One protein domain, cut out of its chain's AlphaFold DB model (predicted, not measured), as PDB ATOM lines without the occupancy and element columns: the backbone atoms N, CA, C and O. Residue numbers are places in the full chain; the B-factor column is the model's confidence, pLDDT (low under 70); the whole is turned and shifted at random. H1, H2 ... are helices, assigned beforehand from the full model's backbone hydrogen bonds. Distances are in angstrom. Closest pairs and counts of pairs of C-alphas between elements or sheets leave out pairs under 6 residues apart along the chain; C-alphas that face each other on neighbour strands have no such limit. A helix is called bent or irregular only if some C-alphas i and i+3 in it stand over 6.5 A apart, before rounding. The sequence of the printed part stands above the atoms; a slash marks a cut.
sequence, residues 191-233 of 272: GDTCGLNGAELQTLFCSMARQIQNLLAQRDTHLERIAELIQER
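Overview. This is residues 191 to 233 of the 272 residues of the protein "Protein Daple" of Anabarilius grahami (UniProt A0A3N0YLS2). One long, nearly straight helix, H2, makes almost the whole length of this domain, and a short, ill-formed turn, H1, sits off its first end like the foot of an L. Residues 205 to 233 of H2 stick out, with no other part beside them. The printed part has 43 residues, with two named helices in the order H1, H2 and no named strand; the class is all helix. The whole is extended, with a radius of gyration of the C-alphas of 17.5 A, and its C-alphas span 54 by 18 by 5 A, a rod.

Along the chain. H1 is residues 191 to 195, beginning at C-alpha 191 at (87.677, -15.201, 215.936). H1 is irregular, but only just: C-alphas 192 and 195 are 6.8 A apart. H2 is residues 198 to 233, 52.0 A from first to last C-alpha. It begins at C-alpha 198 at (98.428, -8.397, 225.415) and ends at C-alpha 233 at (90.561, 20.629, 182.971). It is not bent.

Arrangement. H1 and H2 are joined by a tight link of 2 residues, Leu 196 and Asn 197. The two helices are apart, with no C-alpha of the one within 8 A of the other. Residues 205 to 233, which belong to H2, stand free. In H2 every O i to N i+4 pair is within hydrogen-bond range. In H1 0 of 1 such pairs is within range, and 0 of its 2 O i to N i+3 pairs.

Size, cuts and confidence. The two C-alphas farthest apart are those of Gly 195 and Arg 233, 54.0 A. The C-alphas of the first and last printed residues, Gly 191 and Arg 233, are 48.8 A apart. The printed part has no cut and no long link between its helices. The mean pLDDT of the printed part is 83.9; residues 191 to 196 are under 70, and the mean is 52 in H1 and 89 in H2.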
ATOM      1  N   GLY A 191      88.280 -14.183 215.066       52.09
ATOM      2  CA  GLY A 191      87.677 -15.201 215.936       52.09
ATOM      3  C   GLY A 191      88.700 -16.110 216.626       52.09
ATOM      4  O   GLY A 191      88.547 -16.413 217.808       52.09
ATOM      5  N   ASP A 192      89.797 -16.434 215.937       52.16
ATOM      6  CA  ASP A 192      90.889 -17.253 216.479       52.16
ATOM      7  C   ASP A 192      91.986 -16.426 217.178       52.16
ATOM      8  O   ASP A 192      92.839 -16.974 217.879       52.16
ATOM      9  N   THR A 193      91.937 -15.086 217.101       50.78
ATOM     10  CA  THR A 193      92.849 -14.205 217.866       50.78
ATOM     11  C   THR A 193      92.540 -14.130 219.366       50.78
ATOM     12  O   THR A 193      93.239 -13.439 220.107       50.78
ATOM     13  N   CYS A 194      91.585 -14.927 219.865       49.06
ATOM     14  CA  CYS A 194      91.374 -15.162 221.299       49.06
ATOM     15  C   CYS A 194      92.587 -15.787 222.032       49.06
ATOM     16  O   CYS A 194      92.534 -15.929 223.254       49.06
ATOM     17  N   GLY A 195      93.670 -16.137 221.325       56.75
ATOM     18  CA  GLY A 195      94.945 -16.584 221.898       56.75
ATOM     19  C   GLY A 195      96.068 -15.538 221.950       56.75
ATOM     20  O   GLY A 195      97.128 -15.853 222.488       56.75
ATOM     21  N   LEU A 196      95.876 -14.327 221.407       64.38
ATOM     22  CA  LEU A 196      96.944 -13.320 221.383       64.38
ATOM     23  C   LEU A 196      97.234 -12.792 222.789       64.38
ATOM     24  O   LEU A 196      96.328 -12.403 223.534       64.38
ATOM     25  N   ASN A 197      98.513 -12.733 223.150       74.62
ATOM     26  CA  ASN A 197      98.911 -12.074 224.387       74.62
ATOM     27  C   ASN A 197      98.716 -10.546 224.269       74.62
ATOM     28  O   ASN A 197      98.604  -9.978 223.181       74.62
ATOM     29  N   GLY A 198      98.678  -9.845 225.407       79.44
ATOM     30  CA  GLY A 198      98.428  -8.397 225.415       79.44
ATOM     31  C   GLY A 198      99.436  -7.574 224.592       79.44
ATOM     32  O   GLY A 198      99.081  -6.506 224.097       79.44
ATOM     33  N   ALA A 199     100.663  -8.072 224.406       81.50
ATOM     34  CA  ALA A 199     101.703  -7.404 223.621       81.50
ATOM     35  C   ALA A 199     101.498  -7.571 222.103       81.50
ATOM     36  O   ALA A 199     101.681  -6.617 221.344       81.50
ATOM     37  N   GLU A 200     101.067  -8.748 221.654       75.69
ATOM     38  CA  GLU A 200     100.687  -9.018 220.262       75.69
ATOM     39  C   GLU A 200      99.473  -8.186 219.859       75.69
ATOM     40  O   GLU A 200      99.488  -7.532 218.816       75.69
ATOM     41  N   LEU A 201      98.462  -8.113 220.732       79.62
ATOM     42  CA  LEU A 201      97.284  -7.280 220.500       79.62
ATOM     43  C   LEU A 201      97.649  -5.791 220.420       79.62
ATOM     44  O   LEU A 201      97.156  -5.077 219.547       79.62
ATOM     45  N   GLN A 202      98.540  -5.317 221.295       84.31
ATOM     46  CA  GLN A 202      99.038  -3.943 221.240       84.31
ATOM     47  C   GLN A 202      99.792  -3.667 219.934       84.31
ATOM     48  O   GLN A 202      99.587  -2.624 219.314       84.31
ATOM     49  N   THR A 203     100.632  -4.604 219.490       81.88
ATOM     50  CA  THR A 203     101.389  -4.485 218.237       81.88
ATOM     51  C   THR A 203     100.453  -4.423 217.032       81.88
ATOM     52  O   THR A 203     100.603  -3.543 216.180       81.88
ATOM     53  N   LEU A 204      99.440  -5.294 216.997       78.06
ATOM     54  CA  LEU A 204      98.405  -5.303 215.968       78.06
ATOM     55  C   LEU A 204      97.627  -3.985 215.954       78.06
ATOM     56  O   LEU A 204      97.497  -3.363 214.901       78.06
ATOM     57  N   PHE A 205      97.188  -3.502 217.119       83.56
ATOM     58  CA  PHE A 205      96.479  -2.229 217.236       83.56
ATOM     59  C   PHE A 205      97.329  -1.050 216.746       83.56
ATOM     60  O   PHE A 205      96.850  -0.220 215.976       83.56
ATOM     61  N   CYS A 206      98.606  -0.982 217.135       85.31
ATOM     62  CA  CYS A 206      99.529   0.043 216.648       85.31
ATOM     63  C   CYS A 206      99.738  -0.039 215.128       85.31
ATOM     64  O   CYS A 206      99.807   1.002 214.471       85.31
ATOM     65  N   SER A 207      99.813  -1.247 214.564       81.81
ATOM     66  CA  SER A 207      99.886  -1.452 213.114       81.81
ATOM     67  C   SER A 207      98.619  -0.947 212.419       81.81
ATOM     68  O   SER A 207      98.706  -0.117 211.516       81.81
ATOM     69  N   MET A 208      97.436  -1.344 212.897       84.38
ATOM     70  CA  MET A 208      96.146  -0.897 212.358       84.38
ATOM     71  C   MET A 208      95.977   0.621 212.453       84.38
ATOM     72  O   MET A 208      95.556   1.253 211.489       84.38
ATOM     73  N   ALA A 209      96.350   1.231 213.579       88.81
ATOM     74  CA  ALA A 209      96.309   2.680 213.747       88.81
ATOM     75  C   ALA A 209      97.201   3.393 212.719       88.81
ATOM     76  O   ALA A 209      96.773   4.378 212.118       88.81
ATOM     77  N   ARG A 210      98.408   2.868 212.458       87.44
ATOM     78  CA  ARG A 210      99.309   3.389 211.420       87.44
ATOM     79  C   ARG A 210      98.717   3.227 210.020       87.44
ATOM     80  O   ARG A 210      98.770   4.165 209.233       87.44
ATOM     81  N   GLN A 211      98.118   2.075 209.720       84.88
ATOM     82  CA  GLN A 211      97.434   1.839 208.444       84.88
ATOM     83  C   GLN A 211      96.277   2.829 208.244       84.88
ATOM     84  O   GLN A 211      96.182   3.458 207.197       84.88
ATOM     85  N   ILE A 212      95.455   3.066 209.272       89.94
ATOM     86  CA  ILE A 212      94.373   4.063 209.226       89.94
ATOM     87  C   ILE A 212      94.930   5.476 209.008       89.94
ATOM     88  O   ILE A 212      94.390   6.223 208.195       89.94
ATOM     89  N   GLN A 213      96.016   5.851 209.689       92.50
ATOM     90  CA  GLN A 213      96.673   7.147 209.478       92.50
ATOM     91  C   GLN A 213      97.163   7.310 208.034       92.50
ATOM     92  O   GLN A 213      96.921   8.350 207.422       92.50
ATOM     93  N   ASN A 214      97.789   6.274 207.472       88.88
ATOM     94  CA  ASN A 214      98.240   6.272 206.082       88.88
ATOM     95  C   ASN A 214      97.060   6.384 205.107       88.88
ATOM     96  O   ASN A 214      97.126   7.171 204.168       88.88
ATOM     97  N   LEU A 215      95.965   5.654 205.352       89.81
ATOM     98  CA  LEU A 215      94.748   5.728 204.540       89.81
ATOM     99  C   LEU A 215      94.125   7.126 204.567       89.81
ATOM    100  O   LEU A 215      93.701   7.627 203.527       89.81
ATOM    101  N   LEU A 216      94.081   7.774 205.733       94.31
ATOM    102  CA  LEU A 216      93.586   9.146 205.856       94.31
ATOM    103  C   LEU A 216      94.473  10.131 205.088       94.31
ATOM    104  O   LEU A 216      93.952  10.940 204.326       94.31
ATOM    105  N   ALA A 217      95.798  10.017 205.220       94.31
ATOM    106  CA  ALA A 217      96.736  10.854 204.475       94.31
ATOM    107  C   ALA A 217      96.598  10.655 202.956       94.31
ATOM    108  O   ALA A 217      96.478  11.629 202.218       94.31
ATOM    109  N   GLN A 218      96.538   9.404 202.486       92.38
ATOM    110  CA  GLN A 218      96.332   9.088 201.070       92.38
ATOM    111  C   GLN A 218      95.001   9.628 200.550       92.38
ATOM    112  O   GLN A 218      94.960  10.208 199.467       92.38
ATOM    113  N   ARG A 219      93.915   9.478 201.319       95.44
ATOM    114  CA  ARG A 219      92.607  10.044 200.977       95.44
ATOM    115  C   ARG A 219      92.710  11.551 200.771       95.44
ATOM    116  O   ARG A 219      92.226  12.047 199.758       95.44
ATOM    117  N   ASP A 220      93.332  12.262 201.706       96.56
ATOM    118  CA  ASP A 220      93.439  13.719 201.656       96.56
ATOM    119  C   ASP A 220      94.308  14.164 200.464       96.56
ATOM    120  O   ASP A 220      93.859  14.974 199.654       96.56
ATOM    121  N   THR A 221      95.468  13.531 200.249       96.62
ATOM    122  CA  THR A 221      96.326  13.772 199.072       96.62
ATOM    123  C   THR A 221      95.608  13.489 197.748       96.62
ATOM    124  O   THR A 221      95.748  14.240 196.782       96.62
ATOM    125  N   HIS A 222      94.820  12.415 197.658       93.62
ATOM    126  CA  HIS A 222      94.073  12.099 196.440       93.62
ATOM    127  C   HIS A 222      92.923  13.076 196.190       93.62
ATOM    128  O   HIS A 222      92.687  13.433 195.037       93.62
ATOM    129  N   LEU A 223      92.229  13.538 197.234       95.81
ATOM    130  CA  LEU A 223      91.197  14.567 197.104       95.81
ATOM    131  C   LEU A 223      91.783  15.896 196.610       95.81
ATOM    132  O   LEU A 223      91.195  16.514 195.722       95.81
ATOM    133  N   GLU A 224      92.955  16.294 197.112       95.69
ATOM    134  CA  GLU A 224      93.697  17.459 196.608       95.69
ATOM    135  C   GLU A 224      94.070  17.283 195.134       95.69
ATOM    136  O   GLU A 224      93.738  18.132 194.305       95.69
ATOM    137  N   ARG A 225      94.652  16.134 194.761       95.19
ATOM    138  CA  ARG A 225      95.038  15.878 193.366       95.19
ATOM    139  C   ARG A 225      93.841  15.851 192.416       95.19
ATOM    140  O   ARG A 225      93.936  16.329 191.288       95.19
ATOM    141  N   ILE A 226      92.705  15.305 192.847       95.38
ATOM    142  CA  ILE A 226      91.459  15.337 192.071       95.38
ATOM    143  C   ILE A 226      90.994  16.785 191.871       95.38
ATOM    144  O   ILE A 226      90.604  17.139 190.759       95.38
ATOM    145  N   ALA A 227      91.056  17.629 192.906       94.12
ATOM    146  CA  ALA A 227      90.689  19.040 192.799       94.12
ATOM    147  C   ALA A 227      91.591  19.800 191.808       94.12
ATOM    148  O   ALA A 227      91.077  20.528 190.957       94.12
ATOM    149  N   GLU A 228      92.906  19.568 191.852       94.19
ATOM    150  CA  GLU A 228      93.869  20.121 190.888       94.19
ATOM    151  C   GLU A 228      93.552  19.690 189.452       94.19
ATOM    152  O   GLU A 228      93.435  20.532 188.565       94.19
ATOM    153  N   LEU A 229      93.337  18.390 189.213       94.00
ATOM    154  CA  LEU A 229      93.020  17.862 187.880       94.00
ATOM    155  C   LEU A 229      91.701  18.425 187.329       94.00
ATOM    156  O   LEU A 229      91.577  18.675 186.126       94.00
ATOM    157  N   ILE A 230      90.704  18.644 188.191       93.25
ATOM    158  CA  ILE A 230      89.452  19.308 187.809       93.25
ATOM    159  C   ILE A 230      89.731  20.760 187.393       93.25
ATOM    160  O   ILE A 230      89.252  21.188 186.340       93.25
ATOM    161  N   GLN A 231      90.549  21.498 188.149       90.94
ATOM    162  CA  GLN A 231      90.927  22.877 187.829       90.94
ATOM    163  C   GLN A 231      91.756  22.980 186.534       90.94
ATOM    164  O   GLN A 231      91.511  23.859 185.701       90.94
ATOM    165  N   GLU A 232      92.714  22.076 186.319       90.88
ATOM    166  CA  GLU A 232      93.497  21.967 185.079       90.88
ATOM    167  C   GLU A 232      92.585  21.712 183.867       90.88
ATOM    168  O   GLU A 232      92.755  22.309 182.800       90.88
ATOM    169  N   ARG A 233      91.550  20.880 184.027       89.00
ATOM    170  CA  ARG A 233      90.561  20.629 182.971       89.00
ATOM    171  C   ARG A 233      89.694  21.858 182.685       89.00
ATOM    172  O   ARG A 233      89.436  22.159 181.518       89.00
TER     173      ARG A 233